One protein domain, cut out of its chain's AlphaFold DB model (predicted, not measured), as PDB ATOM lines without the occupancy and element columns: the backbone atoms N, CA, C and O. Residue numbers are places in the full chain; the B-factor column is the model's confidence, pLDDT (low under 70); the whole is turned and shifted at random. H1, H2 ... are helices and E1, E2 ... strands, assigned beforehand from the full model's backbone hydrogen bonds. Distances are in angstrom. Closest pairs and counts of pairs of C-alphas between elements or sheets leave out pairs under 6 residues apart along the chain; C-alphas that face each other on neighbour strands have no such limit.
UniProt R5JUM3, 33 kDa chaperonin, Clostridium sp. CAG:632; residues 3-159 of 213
ATOM      1  N   THR A   3     176.986 112.703 185.477       95.94
ATOM      2  CA  THR A   3     177.940 113.084 184.433       95.94
ATOM      3  C   THR A   3     178.617 114.383 184.846       95.94
ATOM      4  O   THR A   3     177.938 115.306 185.303       95.94
ATOM      5  N   ALA A   4     179.929 114.449 184.645       96.38
ATOM      6  CA  ALA A   4     180.739 115.644 184.825       96.38
ATOM      7  C   ALA A   4     181.587 115.893 183.570       96.38
ATOM      8  O   ALA A   4     181.923 114.940 182.865       96.38
ATOM      9  N   ASP A   5     181.920 117.153 183.288       95.12
ATOM     10  CA  ASP A   5     182.881 117.529 182.244       95.12
ATOM     11  C   ASP A   5     184.121 118.233 182.823       95.12
ATOM     12  O   ASP A   5     184.179 118.563 184.008       95.12
ATOM     13  N   GLY A   6     185.131 118.467 181.977       93.69
ATOM     14  CA  GLY A   6     186.394 119.104 182.378       93.69
ATOM     15  C   GLY A   6     186.275 120.569 182.821       93.69
ATOM     16  O   GLY A   6     187.259 121.136 183.278       93.69
ATOM     17  N   ALA A   7     185.095 121.185 182.702       94.62
ATOM     18  CA  ALA A   7     184.814 122.540 183.175       94.62
ATOM     19  C   ALA A   7     183.987 122.541 184.475       94.62
ATOM     20  O   ALA A   7     183.363 123.548 184.804       94.62
ATOM     21  N   ALA A   8     183.965 121.412 185.195       95.25
ATOM     22  CA  ALA A   8     183.225 121.211 186.441       95.25
ATOM     23  C   ALA A   8     181.704 121.426 186.314       95.25
ATOM     24  O   ALA A   8     181.016 121.718 187.298       95.25
ATOM     25  N   ASN A   9     181.143 121.248 185.113       97.38
ATOM     26  CA  ASN A   9     179.698 121.160 184.973       97.38
ATOM     27  C   ASN A   9     179.246 119.759 185.369       97.38
ATOM     28  O   ASN A   9     179.747 118.769 184.835       97.38
ATOM     29  N   VAL A  10     178.257 119.674 186.253       97.38
ATOM     30  CA  VAL A  10     177.701 118.403 186.719       97.38
ATOM     31  C   VAL A  10     176.210 118.312 186.427       97.38
ATOM     32  O   VAL A  10     175.473 119.297 186.463       97.38
ATOM     33  N   LYS A  11     175.735 117.105 186.138       96.69
ATOM     34  CA  LYS A  11     174.306 116.781 186.088       96.69
ATOM     35  C   LYS A  11     174.103 115.335 186.505       96.69
ATOM     36  O   LYS A  11     174.931 114.475 186.218       96.69
ATOM     37  N   GLY A  12     172.979 115.046 187.134       95.81
ATOM     38  CA  GLY A  12     172.658 113.691 187.544       95.81
ATOM     39  C   GLY A  12     171.182 113.531 187.833       95.81
ATOM     40  O   GLY A  12     170.462 114.513 187.980       95.81
ATOM     41  N   TYR A  13     170.750 112.279 187.873       95.44
ATOM     42  CA  TYR A  13     169.413 111.888 188.294       95.44
ATOM     43  C   TYR A  13     169.454 110.497 188.930       95.44
ATOM     44  O   TYR A  13     170.404 109.724 188.735       95.44
ATOM     45  N   VAL A  14     168.400 110.178 189.671       94.75
ATOM     46  CA  VAL A  14     168.155 108.864 190.275       94.75
ATOM     47  C   VAL A  14     166.891 108.253 189.677       94.75
ATOM     48  O   VAL A  14     166.031 108.980 189.185       94.75
ATOM     49  N   GLY A  15     166.786 106.923 189.692       92.69
ATOM     50  CA  GLY A  15     165.619 106.227 189.138       92.69
ATOM     51  C   GLY A  15     164.339 106.500 189.932       92.69
ATOM     52  O   GLY A  15     163.304 106.794 189.343       92.69
ATOM     53  N   ASN A  16     164.426 106.459 191.264       93.88
ATOM     54  CA  ASN A  16     163.325 106.788 192.165       93.88
ATOM     55  C   ASN A  16     163.733 107.938 193.109       93.88
ATOM     56  O   ASN A  16     164.457 107.689 194.073       93.88
ATOM     57  N   PRO A  17     163.296 109.188 192.860       91.94
ATOM     58  CA  PRO A  17     163.653 110.338 193.696       91.94
ATOM     59  C   PRO A  17     162.915 110.379 195.041       91.94
ATOM     60  O   PRO A  17     163.312 111.137 195.917       91.94
ATOM     61  N   ASN A  18     161.865 109.571 195.219       92.38
ATOM     62  CA  ASN A  18     161.031 109.560 196.424       92.38
ATOM     63  C   ASN A  18     161.417 108.434 197.397       92.38
ATOM     64  O   ASN A  18     160.593 108.001 198.202       92.38
ATOM     65  N   VAL A  19     162.638 107.902 197.291       93.75
ATOM     66  CA  VAL A  19     163.121 106.857 198.198       93.75
ATOM     67  C   VAL A  19     163.275 107.425 199.610       93.75
ATOM     68  O   VAL A  19     163.936 108.440 199.820       93.75
ATOM     69  N   ILE A  20     162.637 106.775 200.582       91.50
ATOM     70  CA  ILE A  20     162.717 107.130 201.999       91.50
ATOM     71  C   ILE A  20     162.945 105.839 202.772       91.50
ATOM     72  O   ILE A  20     162.114 104.932 202.730       91.50
ATOM     73  N   LEU A  21     164.068 105.774 203.481       93.94
ATOM     74  CA  LEU A  21     164.441 104.657 204.338       93.94
ATOM     75  C   LEU A  21     164.652 105.151 205.775       93.94
ATOM     76  O   LEU A  21     164.987 106.324 205.975       93.94
ATOM     77  N   PRO A  22     164.463 104.285 206.787       93.75
ATOM     78  CA  PRO A  22     164.919 104.569 208.141       93.75
ATOM     79  C   PRO A  22     166.421 104.877 208.172       93.75
ATOM     80  O   PRO A  22     167.176 104.455 207.298       93.75
ATOM     81  N   ALA A  23     166.865 105.587 209.207       93.62
ATOM     82  CA  ALA A  23     168.291 105.789 209.422       93.62
ATOM     83  C   ALA A  23     169.007 104.445 209.653       93.62
ATOM     84  O   ALA A  23     168.452 103.529 210.265       93.62
ATOM     85  N   ASN A  24     170.258 104.356 209.206       93.00
ATOM     86  CA  ASN A  24     171.093 103.182 209.417       93.00
ATOM     87  C   ASN A  24     171.473 103.008 210.902       93.00
ATOM     88  O   ASN A  24     171.160 103.833 211.764       93.00
ATOM     89  N   SER A  25     172.223 101.948 211.212       91.62
ATOM     90  CA  SER A  25     172.661 101.624 212.582       91.62
ATOM     91  C   SER A  25     173.497 102.716 213.269       91.62
ATOM     92  O   SER A  25     173.635 102.699 214.491       91.62
ATOM     93  N   LYS A  26     174.039 103.678 212.510       89.19
ATOM     94  CA  LYS A  26     174.808 104.831 213.005       89.19
ATOM     95  C   LYS A  26     173.965 106.112 213.092       89.19
ATOM     96  O   LYS A  26     174.522 107.180 213.340       89.19
ATOM     97  N   GLY A  27     172.654 106.032 212.852       89.44
ATOM     98  CA  GLY A  27     171.749 107.182 212.837       89.44
ATOM     99  C   GLY A  27     171.934 108.108 211.630       89.44
ATOM    100  O   GLY A  27     171.525 109.265 211.691       89.44
ATOM    101  N   LYS A  28     172.566 107.631 210.550       90.38
ATOM    102  CA  LYS A  28     172.774 108.385 209.301       90.38
ATOM    103  C   LYS A  28     171.804 107.925 208.211       90.38
ATOM    104  O   LYS A  28     171.137 106.907 208.369       90.38
ATOM    105  N   LEU A  29     171.744 108.663 207.100       92.81
ATOM    106  CA  LEU A  29     171.014 108.234 205.903       92.81
ATOM    107  C   LEU A  29     171.548 106.880 205.419       92.81
ATOM    108  O   LEU A  29     172.760 106.683 205.358       92.81
ATOM    109  N   ASP A  30     170.639 105.960 205.104       95.31
ATOM    110  CA  ASP A  30     170.974 104.614 204.638       95.31
ATOM    111  C   ASP A  30     171.178 104.600 203.115       95.31
ATOM    112  O   ASP A  30     170.289 104.230 202.347       95.31
ATOM    113  N   VAL A  31     172.338 105.098 202.672       95.44
ATOM    114  CA  VAL A  31     172.684 105.186 201.244       95.44
ATOM    115  C   VAL A  31     172.901 103.791 200.668       95.44
ATOM    116  O   VAL A  31     172.336 103.479 199.618       95.44
ATOM    117  N   ALA A  32     173.634 102.936 201.388       95.81
ATOM    118  CA  ALA A  32     173.829 101.541 201.013       95.81
ATOM    119  C   ALA A  32     172.500 100.791 200.835       95.81
ATOM    120  O   ALA A  32     172.304 100.141 199.809       95.81
ATOM    121  N   GLY A  33     171.555 100.932 201.772       95.94
ATOM    122  CA  GLY A  33     170.231 100.317 201.655       95.94
ATOM    123  C   GLY A  33     169.407 100.840 200.473       95.94
ATOM    124  O   GLY A  33     168.612 100.097 199.902       95.94
ATOM    125  N   ALA A  34     169.598 102.101 200.069       95.88
ATOM    126  CA  ALA A  34     168.907 102.679 198.916       95.88
ATOM    127  C   ALA A  34     169.478 102.218 197.564       95.88
ATOM    128  O   ALA A  34     168.742 102.198 196.575       95.88
ATOM    129  N   LEU A  35     170.774 101.891 197.506       95.00
ATOM    130  CA  LEU A  35     171.436 101.397 196.294       95.00
ATOM    131  C   LEU A  35     171.364  99.875 196.148       95.00
ATOM    132  O   LEU A  35     171.226  99.405 195.020       95.00
ATOM    133  N   ASP A  36     171.421  99.144 197.265       93.88
ATOM    134  CA  ASP A  36     171.508  97.680 197.314       93.88
ATOM    135  C   ASP A  36     172.726  97.146 196.518       93.88
ATOM    136  O   ASP A  36     173.660  97.876 196.165       93.88
ATOM    137  N   LEU A  37     172.759  95.841 196.263       93.94
ATOM    138  CA  LEU A  37     173.763  95.194 195.435       93.94
ATOM    139  C   LEU A  37     173.709  95.728 194.000       93.94
ATOM    140  O   LEU A  37     172.661  95.768 193.352       93.94
ATOM    141  N   GLY A  38     174.875  96.065 193.457       95.06
ATOM    142  CA  GLY A  38     174.955  96.627 192.119       95.06
ATOM    143  C   GLY A  38     176.373  96.725 191.579       95.06
ATOM    144  O   GLY A  38     177.324  96.158 192.119       95.06
ATOM    145  N   VAL A  39     176.499  97.460 190.479       96.75
ATOM    146  CA  VAL A  39     177.760  97.698 189.776       96.75
ATOM    147  C   VAL A  39     177.963  99.201 189.639       96.75
ATOM    148  O   VAL A  39     177.062  99.921 189.208       96.75
ATOM    149  N   LEU A  40     179.166  99.666 189.961       97.44
ATOM    150  CA  LEU A  40     179.636 100.999 189.623       97.44
ATOM    151  C   LEU A  40     180.297 100.944 188.244       97.44
ATOM    152  O   LEU A  40     181.247 100.194 188.033       97.44
ATOM    153  N   SER A  41     179.802 101.748 187.303       96.75
ATOM    154  CA  SER A  41     180.412 101.908 185.982       96.75
ATOM    155  C   SER A  41     180.834 103.353 185.774       96.75
ATOM    156  O   SER A  41     180.030 104.273 185.927       96.75
ATOM    157  N   VAL A  42     182.099 103.541 185.405       96.88
ATOM    158  CA  VAL A  42     182.678 104.845 185.085       96.88
ATOM    159  C   VAL A  42     183.052 104.845 183.611       96.88
ATOM    160  O   VAL A  42     183.814 104.000 183.145       96.88
ATOM    161  N   ILE A  43     182.485 105.802 182.881       95.94
ATOM    162  CA  ILE A  43     182.674 105.964 181.442       95.94
ATOM    163  C   ILE A  43     183.399 107.288 181.217       95.94
ATOM    164  O   ILE A  43     182.887 108.344 181.593       95.94
ATOM    165  N   LYS A  44     184.584 107.233 180.609       94.44
ATOM    166  CA  LYS A  44     185.408 108.399 180.280       94.44
ATOM    167  C   LYS A  44     185.435 108.587 178.768       94.44
ATOM    168  O   LYS A  44     186.026 107.785 178.044       94.44
ATOM    169  N   ASP A  45     184.814 109.662 178.302       93.12
ATOM    170  CA  ASP A  45     184.978 110.139 176.931       93.12
ATOM    171  C   ASP A  45     186.145 111.131 176.888       93.12
ATOM    172  O   ASP A  45     186.055 112.249 177.395       93.12
ATOM    173  N   ILE A  46     187.262 110.678 176.325       90.44
ATOM    174  CA  ILE A  46     188.508 111.445 176.194       90.44
ATOM    175  C   ILE A  46     188.794 111.825 174.732       90.44
ATOM    176  O   ILE A  46     189.937 112.097 174.374       90.44
ATOM    177  N   GLY A  47     187.769 111.820 173.869       89.56
ATOM    178  CA  GLY A  47     187.909 112.157 172.449       89.56
ATOM    179  C   GLY A  47     188.530 111.049 171.592       89.56
ATOM    180  O   GLY A  47     188.978 111.306 170.474       89.56
ATOM    181  N   LEU A  48     188.571 109.818 172.108       87.00
ATOM    182  CA  LEU A  48     188.894 108.623 171.326       87.00
ATOM    183  C   LEU A  48     187.660 108.132 170.554       87.00
ATOM    184  O   LEU A  48     186.550 108.614 170.755       87.00
ATOM    185  N   LYS A  49     187.852 107.155 169.655       88.50
ATOM    186  CA  LYS A  49     186.750 106.582 168.860       88.50
ATOM    187  C   LYS A  49     185.672 105.933 169.734       88.50
ATOM    188  O   LYS A  49     184.495 106.063 169.430       88.50
ATOM    189  N   GLU A  50     186.094 105.239 170.786       89.62
ATOM    190  CA  GLU A  50     185.221 104.598 171.768       89.62
ATOM    191  C   GLU A  50     185.588 105.113 173.165       89.62
ATOM    192  O   GLU A  50     186.774 105.360 173.425       89.62
ATOM    193  N   PRO A  51     184.608 105.276 174.069       91.88
ATOM    194  CA  PRO A  51     184.882 105.704 175.429       91.88
ATOM    195  C   PRO A  51     185.602 104.606 176.216       91.88
ATOM    196  O   PRO A  51     185.396 103.411 175.998       91.88
ATOM    197  N   TYR A  52     186.415 105.015 177.187       91.44
ATOM    198  CA  TYR A  52     186.980 104.085 178.157       91.44
ATOM    199  C   TYR A  52     185.923 103.741 179.207       91.44
ATOM    200  O   TYR A  52     185.292 104.639 179.768       91.44
ATOM    201  N   VAL A  53     185.730 102.451 179.480       93.69
ATOM    202  CA  VAL A  53     184.721 101.962 180.426       93.69
ATOM    203  C   VAL A  53     185.397 101.082 181.467       93.69
ATOM    204  O   VAL A  53     185.943 100.033 181.134       93.69
ATOM    205  N   GLY A  54     185.327 101.504 182.727       94.25
ATOM    206  CA  GLY A  54     185.720 100.699 183.880       94.25
ATOM    207  C   GLY A  54     184.498 100.315 184.714       94.25
ATOM    208  O   GLY A  54     183.529 101.080 184.799       94.25
ATOM    209  N   GLN A  55     184.524  99.120 185.303       95.62
ATOM    210  CA  GLN A  55     183.418  98.586 186.098       95.62
ATOM    211  C   GLN A  55     183.914  97.813 187.314       95.62
ATOM    212  O   GLN A  55     184.846  97.019 187.215       95.62
ATOM    213  N   THR A  56     183.234  98.003 188.440       96.56
ATOM    214  CA  THR A  56     183.442  97.247 189.677       96.56
ATOM    215  C   THR A  56     182.104  96.929 190.332       96.56
ATOM    216  O   THR A  56     181.119  97.643 190.148       96.56
ATOM    217  N   GLN A  57     182.047  95.850 191.109       96.75
ATOM    218  CA  GLN A  57     180.903  95.615 191.992       96.75
ATOM    219  C   GLN A  57     180.890  96.678 193.096       96.75
ATOM    220  O   GLN A  57     181.953  97.148 193.511       96.75
ATOM    221  N   LEU A  58     179.698  97.055 193.558       96.94
ATOM    222  CA  LEU A  58     179.575  97.835 194.786       96.94
ATOM    223  C   LEU A  58     180.086  96.985 195.952       96.94
ATOM    224  O   LEU A  58     179.717  95.819 196.085       96.94
ATOM    225  N   VAL A  59     180.958  97.570 196.765       95.56
ATOM    226  CA  VAL A  59     181.566  96.912 197.929       95.56
ATOM    227  C   VAL A  59     180.800  97.287 199.192       95.56
ATOM    228  O   VAL A  59     180.574  96.442 200.054       95.56
ATOM    229  N   SER A  60     180.381  98.548 199.274       95.25
ATOM    230  CA  SER A  60     179.710  99.129 200.438       95.25
ATOM    231  C   SER A  60     178.316  99.663 200.116       95.25
ATOM    232  O   SER A  60     177.432  99.579 200.961       95.25
ATOM    233  N   GLY A  61     178.119 100.229 198.917       95.06
ATOM    234  CA  GLY A  61     176.934 101.025 198.596       95.06
ATOM    235  C   GLY A  61     176.958 102.446 199.183       95.06
ATOM    236  O   GLY A  61     175.995 103.185 199.023       95.06
ATOM    237  N   GLU A  62     178.044 102.878 199.831       94.81
ATOM    238  CA  GLU A  62     178.195 104.239 200.374       94.81
ATOM    239  C   GLU A  62     178.849 105.216 199.376       94.81
ATOM    240  O   GLU A  62     179.170 106.353 199.725       94.81
ATOM    241  N   ILE A  63     179.032 104.802 198.114       96.31
ATOM    242  CA  ILE A  63     179.566 105.574 196.976       96.31
ATOM    243  C   ILE A  63     181.049 105.946 197.121       96.31
ATOM    244  O   ILE A  63     181.829 105.680 196.210       96.31
ATOM    245  N   ALA A  64     181.466 106.566 198.227       95.06
ATOM    246  CA  ALA A  64     182.848 106.994 198.449       95.06
ATOM    247  C   ALA A  64     183.814 105.802 198.514       95.06
ATOM    248  O   ALA A  64     184.853 105.795 197.852       95.06
ATOM    249  N   GLU A  65     183.454 104.765 199.268       94.88
ATOM    250  CA  GLU A  65     184.243 103.534 199.355       94.88
ATOM    251  C   GLU A  65     184.193 102.744 198.038       94.88
ATOM    252  O   GLU A  65     185.213 102.217 197.598       94.88
ATOM    253  N   ASP A  66     183.060 102.765 197.328       97.00
ATOM    254  CA  ASP A  66     182.939 102.117 196.016       97.00
ATOM    255  C   ASP A  66     183.812 102.809 194.950       97.00
ATOM    256  O   ASP A  66     184.464 102.140 194.148       97.00
ATOM    257  N   LEU A  67     183.888 104.147 194.968       96.81
ATOM    258  CA  LEU A  67     184.800 104.926 194.123       96.81
ATOM    259  C   LEU A  67     186.263 104.698 194.505       96.81
ATOM    260  O   LEU A  67     187.107 104.547 193.625       96.81
ATOM    261  N   THR A  68     186.564 104.650 195.805       95.69
ATOM    262  CA  THR A  68     187.900 104.311 196.315       95.69
ATOM    263  C   THR A  68     188.349 102.952 195.777       95.69
ATOM    264  O   THR A  68     189.433 102.837 195.202       95.69
ATOM    265  N   TYR A  69     187.480 101.944 195.877       96.31
ATOM    266  CA  TYR A  69     187.726 100.612 195.338       96.31
ATOM    267  C   TYR A  69     187.882 100.621 193.813       96.31
ATOM    268  O   TYR A  69     188.801  99.990 193.287       96.31
ATOM    269  N   TYR A  70     187.035 101.364 193.096       96.88
ATOM    270  CA  TYR A  70     187.138 101.529 191.646       96.88
ATOM    271  C   TYR A  70     188.502 102.085 191.220       96.88
ATOM    272  O   TYR A  70     189.153 101.494 190.359       96.88
ATOM    273  N   PHE A  71     188.978 103.170 191.834       95.94
ATOM    274  CA  PHE A  71     190.286 103.730 191.484       95.94
ATOM    275  C   PHE A  71     191.434 102.775 191.824       95.94
ATOM    276  O   PHE A  71     192.348 102.599 191.018       95.94
ATOM    277  N   ALA A  72     191.371 102.106 192.976       93.00
ATOM    278  CA  ALA A  72     192.405 101.160 193.381       93.00
ATOM    279  C   ALA A  72     192.484  99.934 192.453       93.00
ATOM    280  O   ALA A  72     193.578  99.466 192.148       93.00
ATOM    281  N   THR A  73     191.346  99.415 191.986       93.19
ATOM    282  CA  THR A  73     191.294  98.155 191.223       93.19
ATOM    283  C   THR A  73     191.259  98.346 189.713       93.19
ATOM    284  O   THR A  73     191.987  97.662 188.995       93.19
ATOM    285  N   SER A  74     190.436  99.270 189.217       92.94
ATOM    286  CA  SER A  74     190.261  99.505 187.782       92.94
ATOM    287  C   SER A  74     191.337 100.429 187.224       92.94
ATOM    288  O   SER A  74     191.812 100.205 186.115       92.94
ATOM    289  N   GLU A  75     191.718 101.465 187.973       91.44
ATOM    290  CA  GLU A  75     192.706 102.461 187.529       91.44
ATOM    291  C   GLU A  75     194.109 102.177 188.084       91.44
ATOM    292  O   GLU A  75     195.076 102.775 187.622       91.44
ATOM    293  N   GLN A  76     194.235 101.247 189.040       91.81
ATOM    294  CA  GLN A  76     195.491 100.907 189.724       91.81
ATOM    295  C   GLN A  76     196.161 102.122 190.384       91.81
ATOM    296  O   GLN A  76     197.386 102.211 190.466       91.81
ATOM    297  N   VAL A  77     195.344 103.057 190.877       91.44
ATOM    298  CA  VAL A  77     195.802 104.250 191.589       91.44
ATOM    299  C   VAL A  77     195.330 104.164 193.038       91.44
ATOM    300  O   VAL A  77     194.122 104.280 193.281       91.44
ATOM    301  N   PRO A  78     196.239 103.994 194.018       91.62
ATOM    302  CA  PRO A  78     195.878 104.070 195.427       91.62
ATOM    303  C   PRO A  78     195.201 105.411 195.710       91.62
ATOM    304  O   PRO A  78     195.776 106.478 195.489       91.62
ATOM    305  N   THR A  79     193.942 105.344 196.130       94.06
ATOM    306  CA  THR A  79     193.058 106.505 196.217       94.06
ATOM    307  C   THR A  79     192.308 106.481 197.540       94.06
ATOM    308  O   THR A  79     191.898 105.422 197.998       94.06
ATOM    309  N   SER A  80     192.101 107.650 198.135       93.38
ATOM    310  CA  SER A  80     191.161 107.858 199.233       93.38
ATOM    311  C   SER A  80     190.102 108.858 198.787       93.38
ATOM    312  O   SER A  80     190.429 109.964 198.352       93.38
ATOM    313  N   VAL A  81     188.835 108.460 198.871       95.25
ATOM    314  CA  VAL A  81     187.690 109.317 198.561       95.25
ATOM    315  C   VAL A  81     186.899 109.563 199.837       95.25
ATOM    316  O   VAL A  81     186.477 108.621 200.505       95.25
ATOM    317  N   ALA A  82     186.632 110.830 200.137       94.38
ATOM    318  CA  ALA A  82     185.652 111.218 201.142       94.38
ATOM    319  C   ALA A  82     184.549 112.025 200.467       94.38
ATOM    320  O   ALA A  82     184.827 112.985 199.755       94.38
ATOM    321  N   LEU A  83     183.297 111.653 200.709       95.12
ATOM    322  CA  LEU A  83     182.117 112.367 200.230       95.12
ATOM    323  C   LEU A  83     181.118 112.468 201.374       95.12
ATOM    324  O   LEU A  83     181.065 111.604 202.252       95.12
ATOM    325  N   GLY A  84     180.307 113.514 201.363       95.00
ATOM    326  CA  GLY A  84     179.227 113.631 202.319       95.00
ATOM    327  C   GLY A  84     178.221 114.694 201.929       95.00
ATOM    328  O   GLY A  84     178.560 115.716 201.331       95.00
ATOM    329  N   VAL A  85     176.975 114.430 202.306       96.12
ATOM    330  CA  VAL A  85     175.847 115.344 202.160       96.12
ATOM    331  C   VAL A  85     175.164 115.458 203.516       96.12
ATOM    332  O   VAL A  85     174.796 114.456 204.127       96.12
ATOM    333  N   LEU A  86     175.035 116.685 204.000       94.38
ATOM    334  CA  LEU A  86     174.271 117.049 205.179       94.38
ATOM    335  C   LEU A  86     172.932 117.614 204.715       94.38
ATOM    336  O   LEU A  86     172.890 118.599 203.978       94.38
ATOM    337  N   MET A  87     171.851 116.978 205.151       93.19
ATOM    338  CA  MET A  87     170.479 117.401 204.881       93.19
ATOM    339  C   MET A  87     169.928 118.145 206.094       93.19
ATOM    340  O   MET A  87     170.222 117.773 207.230       93.19
ATOM    341  N   ASN A  88     169.091 119.150 205.862       92.69
ATOM    342  CA  ASN A  88     168.290 119.753 206.922       92.69
ATOM    343  C   ASN A  88     166.916 119.068 207.055       92.69
ATOM    344  O   ASN A  88     166.549 118.187 206.276       92.69
ATOM    345  N   HIS A  89     166.135 119.498 208.047       89.56
ATOM    346  CA  HIS A  89     164.800 118.953 208.321       89.56
ATOM    347  C   HIS A  89     163.745 119.280 207.251       89.56
ATOM    348  O   HIS A  89     162.675 118.679 207.248       89.56
ATOM    349  N   GLU A  90     164.042 120.203 206.336       92.06
ATOM    350  CA  GLU A  90     163.171 120.592 205.222       92.06
ATOM    351  C   GLU A  90     163.453 119.763 203.955       92.06
ATOM    352  O   GLU A  90     162.954 120.082 202.879       92.06
ATOM    353  N   ASN A  91     164.254 118.693 204.069       88.25
ATOM    354  CA  ASN A  91     164.721 117.863 202.954       88.25
ATOM    355  C   ASN A  91     165.479 118.657 201.878       88.25
ATOM    356  O   ASN A  91     165.441 118.320 200.695       88.25
ATOM    357  N   THR A  92     166.216 119.687 202.289       93.94
ATOM    358  CA  THR A  92     167.144 120.408 201.415       93.94
ATOM    359  C   THR A  92     168.587 120.197 201.869       93.94
ATOM    360  O   THR A  92     168.864 119.842 203.017       93.94
ATOM    361  N   VAL A  93     169.519 120.353 200.930       95.31
ATOM    362  CA  VAL A  93     170.952 120.182 201.191       95.31
ATOM    363  C   VAL A  93     171.456 121.383 201.987       95.31
ATOM    364  O   VAL A  93     171.390 122.511 201.506       95.31
ATOM    365  N   GLN A  94     171.982 121.130 203.184       95.31
ATOM    366  CA  GLN A  94     172.669 122.129 203.999       95.31
ATOM    367  C   GLN A  94     174.136 122.252 203.581       95.31
ATOM    368  O   GLN A  94     174.615 123.352 203.330       95.31
ATOM    369  N   GLN A  95     174.842 121.120 203.485       95.75
ATOM    370  CA  GLN A  95     176.231 121.052 203.025       95.75
ATOM    371  C   GLN A  95     176.427 119.832 202.135       95.75
ATOM    372  O   GLN A  95     175.881 118.766 202.408       95.75
ATOM    373  N   ALA A  96     177.244 119.953 201.096       95.88
ATOM    374  CA  ALA A  96     177.668 118.819 200.288       95.88
ATOM    375  C   ALA A  96     179.090 119.047 199.792       95.88
ATOM    376  O   ALA A  96     179.430 120.137 199.340       95.88
ATOM    377  N   GLY A  97     179.915 118.010 199.859       96.00
ATOM    378  CA  GLY A  97     181.275 118.094 199.359       96.00
ATOM    379  C   GLY A  97     182.085 116.848 199.650       96.00
ATOM    380  O   GLY A  97     181.569 115.824 200.104       96.00
ATOM    381  N   GLY A  98     183.371 116.943 199.348       95.38
ATOM    382  CA  GLY A  98     184.271 115.812 199.390       95.38
ATOM    383  C   GLY A  98     185.659 116.149 198.893       95.38
ATOM    384  O   GLY A  98     185.931 117.273 198.477       95.38
ATOM    385  N   PHE A  99     186.520 115.144 198.916       95.69
ATOM    386  CA  PHE A  99     187.834 115.190 198.305       95.69
ATOM    387  C   PHE A  99     188.197 113.831 197.723       95.69
ATOM    388  O   PHE A  99     187.644 112.793 198.097       95.69
ATOM    389  N   ILE A 100     189.178 113.859 196.829       96.06
ATOM    390  CA  ILE A 100     189.850 112.678 196.307       96.06
ATOM    391  C   ILE A 100     191.346 112.924 196.480       96.06
ATOM    392  O   ILE A 100     191.859 113.942 196.024       96.06
ATOM    393  N   ILE A 101     192.034 112.004 197.148       95.00
ATOM    394  CA  ILE A 101     193.491 111.997 197.290       95.00
ATOM    395  C   ILE A 101     194.008 110.782 196.539       95.00
ATOM    396  O   ILE A 101     193.573 109.667 196.813       95.00
ATOM    397  N   GLN A 102     194.927 110.994 195.602       94.81
ATOM    398  CA  GLN A 102     195.526 109.927 194.805       94.81
ATOM    399  C   GLN A 102     197.035 109.929 195.000       94.81
ATOM    400  O   GLN A 102     197.682 110.968 194.862       94.81
ATOM    401  N   LEU A 103     197.591 108.763 195.319       92.12
ATOM    402  CA  LEU A 103     199.033 108.592 195.425       92.12
ATOM    403  C   LEU A 103     199.609 108.356 194.032       92.12
ATOM    404  O   LEU A 103     199.289 107.375 193.359       92.12
ATOM    405  N   MET A 104     200.471 109.274 193.607       90.50
ATOM    406  CA  MET A 104     201.203 109.144 192.352       90.50
ATOM    407  C   MET A 104     202.395 108.189 192.518       90.50
ATOM    408  O   MET A 104     202.872 107.985 193.640       90.50
ATOM    409  N   PRO A 105     202.915 107.614 191.416       87.06
ATOM    410  CA  PRO A 105     204.134 106.819 191.465       87.06
ATOM    411  C   PRO A 105     205.271 107.567 192.164       87.06
ATOM    412  O   PRO A 105     205.418 108.777 191.992       87.06
ATOM    413  N   PHE A 106     206.094 106.825 192.905       88.00
ATOM    414  CA  PHE A 106     207.252 107.351 193.640       88.00
ATOM    415  C   PHE A 106     206.914 108.276 194.825       88.00
ATOM    416  O   PHE A 106     207.790 109.004 195.284       88.00
ATOM    417  N   ALA A 107     205.678 108.243 195.339       87.75
ATOM    418  CA  ALA A 107     205.355 108.869 196.620       87.75
ATOM    419  C   ALA A 107     206.217 108.278 197.754       87.75
ATOM    420  O   ALA A 107     206.414 107.064 197.822       87.75
ATOM    421  N   GLU A 108     206.738 109.138 198.632       89.25
ATOM    422  CA  GLU A 108     207.570 108.718 199.764       89.25
ATOM    423  C   GLU A 108     206.755 107.910 200.783       89.25
ATOM    424  O   GLU A 108     205.650 108.302 201.154       89.25
ATOM    425  N   GLU A 109     207.317 106.809 201.288       87.81
ATOM    426  CA  GLU A 109     206.646 105.923 202.256       87.81
ATOM    427  C   GLU A 109     206.248 106.667 203.544       87.81
ATOM    428  O   GLU A 109     205.133 106.521 204.035       87.81
ATOM    429  N   SER A 110     207.099 107.589 204.009       89.81
ATOM    430  CA  SER A 110     206.827 108.462 205.159       89.81
ATOM    431  C   SER A 110     205.594 109.358 204.969       89.81
ATOM    432  O   SER A 110     204.861 109.614 205.926       89.81
ATOM    433  N   LEU A 111     205.350 109.844 203.745       88.44
ATOM    434  CA  LEU A 111     204.152 110.611 203.405       88.44
ATOM    435  C   LEU A 111     202.916 109.715 203.461       88.44
ATOM    436  O   LEU A 111     201.909 110.122 204.039       88.44
ATOM    437  N   ILE A 112     203.004 108.508 202.897       89.31
ATOM    438  CA  ILE A 112     201.900 107.543 202.865       89.31
ATOM    439  C   ILE A 112     201.454 107.203 204.290       89.31
ATOM    440  O   ILE A 112     200.282 107.400 204.613       89.31
ATOM    441  N   ASP A 113     202.389 106.813 205.161       90.12
ATOM    442  CA  ASP A 113     202.101 106.469 206.559       90.12
ATOM    443  C   ASP A 113     201.419 107.628 207.303       90.12
ATOM    444  O   ASP A 113     200.411 107.445 207.993       90.12
ATOM    445  N   SER A 114     201.932 108.851 207.117       90.12
ATOM    446  CA  SER A 114     201.375 110.045 207.759       90.12
ATOM    447  C   SER A 114     199.946 110.354 207.294       90.12
ATOM    448  O   SER A 114     199.097 110.747 208.100       90.12
ATOM    449  N   LEU A 115     199.661 110.166 206.000       90.88
ATOM    450  CA  LEU A 115     198.341 110.400 205.426       90.88
ATOM    451  C   LEU A 115     197.353 109.343 205.898       90.88
ATOM    452  O   LEU A 115     196.232 109.693 206.264       90.88
ATOM    453  N   GLU A 116     197.754 108.074 205.949       88.62
ATOM    454  CA  GLU A 116     196.900 107.009 206.467       88.62
ATOM    455  C   GLU A 116     196.496 107.250 207.923       88.62
ATOM    456  O   GLU A 116     195.325 107.089 208.274       88.62
ATOM    457  N   GLU A 117     197.433 107.660 208.781       89.31
ATOM    458  CA  GLU A 117     197.137 107.962 210.184       89.31
ATOM    459  C   GLU A 117     196.162 109.141 210.323       89.31
ATOM    460  O   GLU A 117     195.217 109.093 211.119       89.31
ATOM    461  N   ARG A 118     196.336 110.189 209.512       88.69
ATOM    462  CA  ARG A 118     195.437 111.352 209.515       88.69
ATOM    463  C   ARG A 118     194.053 111.015 208.987       88.69
ATOM    464  O   ARG A 118     193.066 111.428 209.587       88.69
ATOM    465  N   LEU A 119     193.974 110.240 207.909       88.19
ATOM    466  CA  LEU A 119     192.706 109.815 207.320       88.19
ATOM    467  C   LEU A 119     191.941 108.857 208.244       88.19
ATOM    468  O   LEU A 119     190.718 108.942 208.312       88.19
ATOM    469  N   LYS A 120     192.630 108.017 209.030       85.00
ATOM    470  CA  LYS A 120     191.996 107.181 210.072       85.00
ATOM    471  C   LYS A 120     191.318 108.012 211.162       85.00
ATOM    472  O   LYS A 120     190.261 107.627 211.653       85.00
ATOM    473  N   ASN A 121     191.913 109.147 211.526       79.44
ATOM    474  CA  ASN A 121     191.389 110.061 212.546       79.44
ATOM    475  C   ASN A 121     190.514 111.186 211.963       79.44
ATOM    476  O   ASN A 121     190.066 112.077 212.691       79.44
ATOM    477  N   TYR A 122     190.273 111.167 210.654       81.00
ATOM    478  CA  TYR A 122     189.535 112.208 209.959       81.00
ATOM    479  C   TYR A 122     188.057 112.194 210.369       81.00
ATOM    480  O   TYR A 122     187.371 111.171 210.333       81.00
ATOM    481  N   THR A 123     187.548 113.358 210.776       80.38
ATOM    482  CA  THR A 123     186.112 113.550 211.049       80.38
ATOM    483  C   THR A 123     185.333 113.596 209.730       80.38
ATOM    484  O   THR A 123     185.914 113.752 208.669       80.38
ATOM    485  N   SER A 124     184.005 113.481 209.741       88.81
ATOM    486  CA  SER A 124     183.218 113.571 208.505       88.81
ATOM    487  C   SER A 124     183.432 114.898 207.757       88.81
ATOM    488  O   SER A 124     183.414 115.967 208.366       88.81
ATOM    489  N   ILE A 125     183.546 114.831 206.424       93.25
ATOM    490  CA  ILE A 125     183.674 116.011 205.553       93.25
ATOM    491  C   ILE A 125     182.555 117.031 205.786       93.25
ATOM    492  O   ILE A 125     182.811 118.230 205.841       93.25
ATOM    493  N   THR A 126     181.319 116.571 205.994       93.69
ATOM    494  CA  THR A 126     180.172 117.459 206.219       93.69
ATOM    495  C   THR A 126     180.300 118.258 207.504       93.69
ATOM    496  O   THR A 126     179.870 119.401 207.533       93.69
ATOM    497  N   THR A 127     180.936 117.709 208.542       93.12
ATOM    498  CA  THR A 127     181.217 118.441 209.782       93.12
ATOM    499  C   THR A 127     182.193 119.589 209.543       93.12
ATOM    500  O   THR A 127     181.995 120.673 210.078       93.12
ATOM    501  N   LEU A 128     183.230 119.384 208.726       93.88
ATOM    502  CA  LEU A 128     184.201 120.438 208.415       93.88
ATOM    503  C   LEU A 128     183.587 121.532 207.534       93.88
ATOM    504  O   LEU A 128     183.834 122.713 207.766       93.88
ATOM    505  N   LEU A 129     182.752 121.139 206.571       94.88
ATOM    506  CA  LEU A 129     181.999 122.083 205.743       94.88
ATOM    507  C   LEU A 129     181.005 122.896 206.582       94.88
ATOM    508  O   LEU A 129     180.899 124.104 206.405       94.88
ATOM    509  N   ASP A 130     180.322 122.264 207.540       94.12
ATOM    510  CA  ASP A 130     179.382 122.945 208.440       94.12
ATOM    511  C   ASP A 130     180.087 123.908 209.417       94.12
ATOM    512  O   ASP A 130     179.536 124.935 209.796       94.12
ATOM    513  N   GLN A 131     181.357 123.643 209.745       94.94
ATOM    514  CA  GLN A 131     182.237 124.581 210.460       94.94
ATOM    515  C   GLN A 131     182.745 125.741 209.583       94.94
ATOM    516  O   GLN A 131     183.472 126.605 210.075       94.94
ATOM    517  N   GLY A 132     182.391 125.773 208.295       95.44
ATOM    518  CA  GLY A 132     182.780 126.824 207.357       95.44
ATOM    519  C   GLY A 132     184.188 126.677 206.780       95.44
ATOM    520  O   GLY A 132     184.712 127.647 206.235       95.44
ATOM    521  N   LYS A 133     184.819 125.498 206.886       95.94
ATOM    522  CA  LYS A 133     186.129 125.267 206.263       95.94
ATOM    523  C   LYS A 133     186.003 125.194 204.746       95.94
ATOM    524  O   LYS A 133     185.154 124.474 204.219       95.94
ATOM    525  N   SER A 134     186.888 125.903 204.050       95.25
ATOM    526  CA  SER A 134     187.016 125.788 202.597       95.25
ATOM    527  C   SER A 134     187.666 124.451 202.198       95.25
ATOM    528  O   SER A 134     188.345 123.829 203.026       95.25
ATOM    529  N   PRO A 135     187.509 123.991 200.940       94.56
ATOM    530  CA  PRO A 135     188.260 122.843 200.425       94.56
ATOM    531  C   PRO A 135     189.772 122.974 200.656       94.56
ATOM    532  O   PRO A 135     190.431 122.007 201.030       94.56
ATOM    533  N   GLU A 136     190.314 124.181 200.502       95.00
ATOM    534  CA  GLU A 136     191.722 124.493 200.723       95.00
ATOM    535  C   GLU A 136     192.127 124.320 202.187       95.00
ATOM    536  O   GLU A 136     193.198 123.782 202.455       95.00
ATOM    537  N   ASP A 137     191.293 124.749 203.136       94.38
ATOM    538  CA  ASP A 137     191.568 124.571 204.567       94.38
ATOM    539  C   ASP A 137     191.562 123.088 204.945       94.38
ATOM    540  O   ASP A 137     192.453 122.625 205.653       94.38
ATOM    541  N   ILE A 138     190.614 122.322 204.401       94.25
ATOM    542  CA  ILE A 138     190.539 120.873 204.616       94.25
ATOM    543  C   ILE A 138     191.796 120.186 204.063       94.25
ATOM    544  O   ILE A 138     192.375 119.337 204.739       94.25
ATOM    545  N   MET A 139     192.261 120.569 202.868       94.44
ATOM    546  CA  MET A 139     193.507 120.032 202.309       94.44
ATOM    547  C   MET A 139     194.732 120.444 203.134       94.44
ATOM    548  O   MET A 139     195.602 119.611 203.375       94.44
ATOM    549  N   LYS A 140     194.806 121.691 203.617       93.12
ATOM    550  CA  LYS A 140     195.909 122.150 204.481       93.12
ATOM    551  C   LYS A 140     195.982 121.369 205.789       93.12
ATOM    552  O   LYS A 140     197.084 121.067 206.232       93.12
ATOM    553  N   ASP A 141     194.842 121.026 206.383       91.25
ATOM    554  CA  ASP A 141     194.801 120.213 207.599       91.25
ATOM    555  C   ASP A 141     195.288 118.781 207.325       91.25
ATOM    556  O   ASP A 141     196.142 118.261 208.044       91.25
ATOM    557  N   ILE A 142     194.799 118.154 206.247       92.00
ATOM    558  CA  ILE A 142     195.196 116.787 205.874       92.00
ATOM    559  C   ILE A 142     196.694 116.723 205.547       92.00
ATOM    560  O   ILE A 142     197.383 115.814 206.006       92.00
ATOM    561  N   PHE A 143     197.222 117.712 204.824       91.88
ATOM    562  CA  PHE A 143     198.618 117.774 204.377       91.88
ATOM    563  C   PHE A 143     199.503 118.685 205.240       91.88
ATOM    564  O   PHE A 143     200.588 119.078 204.820       91.88
ATOM    565  N   GLN A 144     199.092 119.010 206.470       89.50
ATOM    566  CA  GLN A 144     199.875 119.835 207.394       89.50
ATOM    567  C   GLN A 144     201.331 119.346 207.498       89.50
ATOM    568  O   GLN A 144     201.576 118.173 207.779       89.50
ATOM    569  N   GLY A 145     202.299 120.243 207.312       89.00
ATOM    570  CA  GLY A 145     203.729 119.906 207.334       89.00
ATOM    571  C   GLY A 145     204.318 119.521 205.974       89.00
ATOM    572  O   GLY A 145     205.531 119.371 205.881       89.00
ATOM    573  N   TYR A 146     203.493 119.434 204.928       90.25
ATOM    574  CA  TYR A 146     203.922 119.282 203.539       90.25
ATOM    575  C   TYR A 146     203.679 120.568 202.742       90.25
ATOM    576  O   TYR A 146     202.870 121.417 203.125       90.25
ATOM    577  N   ASP A 147     204.391 120.713 201.623       90.00
ATOM    578  CA  ASP A 147     204.202 121.831 200.699       90.00
ATOM    579  C   ASP A 147     202.957 121.597 199.831       90.00
ATOM    580  O   ASP A 147     202.973 120.817 198.877       90.00
ATOM    581  N   LEU A 148     201.848 122.245 200.197       92.69
ATOM    582  CA  LEU A 148     200.600 122.183 199.446       92.69
ATOM    583  C   LEU A 148     200.560 123.296 198.397       92.69
ATOM    584  O   LEU A 148     200.470 124.481 198.726       92.69
ATOM    585  N   ARG A 149     200.503 122.903 197.123       94.62
ATOM    586  CA  ARG A 149     200.327 123.827 196.002       94.62
ATOM    587  C   ARG A 149     198.923 123.727 195.414       94.62
ATOM    588  O   ARG A 149     198.549 122.705 194.849       94.62
ATOM    589  N   ILE A 150     198.174 124.825 195.489       95.38
ATOM    590  CA  ILE A 150     196.886 124.965 194.800       95.38
ATOM    591  C   ILE A 150     197.169 125.348 193.346       95.38
ATOM    592  O   ILE A 150     197.832 126.353 193.087       95.38
ATOM    593  N   MET A 151     196.704 124.521 192.409       96.12
ATOM    594  CA  MET A 151     196.972 124.695 190.978       96.12
ATOM    595  C   MET A 151     195.871 125.478 190.265       96.12
ATOM    596  O   MET A 151     196.183 126.362 189.478       96.12
ATOM    597  N   ASP A 152     194.610 125.165 190.562       94.56
ATOM    598  CA  ASP A 152     193.436 125.767 189.934       94.56
ATOM    599  C   ASP A 152     192.251 125.779 190.903       94.56
ATOM    600  O   ASP A 152     192.174 124.972 191.833       94.56
ATOM    601  N   GLN A 153     191.305 126.682 190.644       95.69
ATOM    602  CA  GLN A 153     189.998 126.737 191.294       95.69
ATOM    603  C   GLN A 153     188.929 126.885 190.214       95.69
ATOM    604  O   GLN A 153     188.894 127.882 189.493       95.69
ATOM    605  N   ILE A 154     188.048 125.891 190.099       95.62
ATOM    606  CA  ILE A 154     187.007 125.863 189.070       95.62
ATOM    607  C   ILE A 154     185.640 125.842 189.762       95.62
ATOM    608  O   ILE A 154     185.349 124.898 190.502       95.62
ATOM    609  N   PRO A 155     184.778 126.854 189.540       95.19
ATOM    610  CA  PRO A 155     183.423 126.843 190.073       95.19
ATOM    611  C   PRO A 155     182.642 125.637 189.549       95.19
ATOM    612  O   PRO A 155     182.444 125.486 188.345       95.19
ATOM    613  N   THR A 156     182.175 124.787 190.461       95.12
ATOM    614  CA  THR A 156     181.322 123.649 190.105       95.12
ATOM    615  C   THR A 156     179.884 124.124 189.967       95.12
ATOM    616  O   THR A 156     179.359 124.791 190.859       95.12
ATOM    617  N   VAL A 157     179.228 123.777 188.858       96.38
ATOM    618  CA  VAL A 157     177.847 124.201 188.595       96.38
ATOM    619  C   VAL A 157     176.993 123.054 188.084       96.38
ATOM    620  O   VAL A 157     177.423 122.242 187.264       96.38
ATOM    621  N   TYR A 158     175.735 123.018 188.521       96.75
ATOM    622  CA  TYR A 158     174.751 122.169 187.867       96.75
ATOM    623  C   TYR A 158     174.455 122.719 186.466       96.75
ATOM    624  O   TYR A 158     174.022 123.866 186.323       96.75
ATOM    625  N   ARG A 159     174.650 121.906 185.420       96.25
ATOM    626  CA  ARG A 159     174.364 122.321 184.039       96.25
ATOM    627  C   ARG A 159     173.846 121.179 183.182       96.25
ATOM    628  O   ARG A 159     174.523 120.182 182.939       96.25
TER     629      ARG A 159
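This is residues 3 to 159 of the 213 residues of the protein "33 kDa chaperonin" of Clostridium sp. CAG:632 (UniProt R5JUM3). The long, narrow two-stranded hairpin E4 and E5 runs through the middle of the domain, and H2 sits between it and a second hairpin, E2 and E3. H4 packs on both strands of the long hairpin, H5 comes next to E5, H3 lies far from the middle, and the closing stretch of residues 143 to 159 runs back to E1, where residues 3 to 4 and 157 to 158 pair with E1 in a small patch. The 157 printed residues hold five named helices and five named strands in the order E1, H1, E2, E3, H2, E4, E5, H3, H4, H5; both two-stranded sheets are antiparallel, and E1 pairs with no named strand. The class is mixed, helices and strands, though under half of the residues are in named elements. The whole is compact, with a radius of gyration of the C-alphas of 17.1 A, and its C-alphas span 46 by 46 by 30 A.

E4, residues 79 to 87, covers 26.5 A from first to last C-alpha, beginning at C-alpha 79 at (193.058, 106.505, 196.217). E5, residues 93 to 102, is the longest strand and covers 27.4 A. Before them come E2, residues 39 to 44 and 16.2 A, E3, residues 52 to 57 and 17.3 A, and H2, residues 64 to 73 and 14.2 A. Earlier still are E1, residues 9 to 12 and 10.6 A, which begins at C-alpha 9 at (179.698, 121.160, 184.973), and H1, residues 31 to 35 and 6.4 A. After E5 come H3, residues 109 to 120 and 16.7 A, H4, residues 125 to 130 and 8.7 A, and H5, residues 135 to 142 and 10.7 A, which ends at C-alpha 142 at (195.196, 116.787, 205.874).

E4 and E5 form a hairpin with a tight link, antiparallel at 178 degrees between their directions; N 84 and O 97 are within hydrogen-bond range at 2.9 A, and so are N 99 and O 82 at 2.9 A. H2 comes closest to E4 at the C-alphas of Ala 64 and Val 81, 5.4 A apart, and is near E5. The closest C-alphas of H2 and E3 are those of Tyr 70 and Thr 56, 6.0 A apart. E2 and E3 form the other hairpin, antiparallel at 165 degrees, with N 42 and O 54 at 2.9 A and N 44 and O 52 at 2.8 A. E2 and E3 are apart from E4 and E5. H4 comes closest to E4 at the C-alphas of Thr 126 and Gly 84, 5.5 A, and to E5 at those of Ile 125 and Gly 98, 6.2 A. H4 and H5 are close but not clearly touching, with the C-alphas of Leu 128 and Ile 138 7.4 A apart. The closest C-alphas of H5 and E5 are those of Pro 135 and Phe 99, 8.0 A apart. H3, with residues 115 to 119 alone, only just touches H5, with 3 pairs of C-alphas within 8 A, the closest being Arg 118 and Ile 142 at 6.5 A. H1 touches no helix and has a tight link to E2. E1 is apart from both hairpins; its residues 10 to 11 pair antiparallel with residues 3 to 4, and its residues 9 to 10 pair parallel with residues 157 to 158. In H1, H2, H3, H4 and H5 every O i to N i+4 pair is within hydrogen-bond range.

The two C-alphas farthest apart, those of Glu 90 and Phe 106, are 47.5 A apart, while the C-alphas of Thr 3 and Arg 159, first and last of the printed part, are 9.9 A apart. The printed part has no cut. The link from E1 to H1, 18 residues, is long. The mean pLDDT of the printed part is 93.2, and no printed residue is under 70.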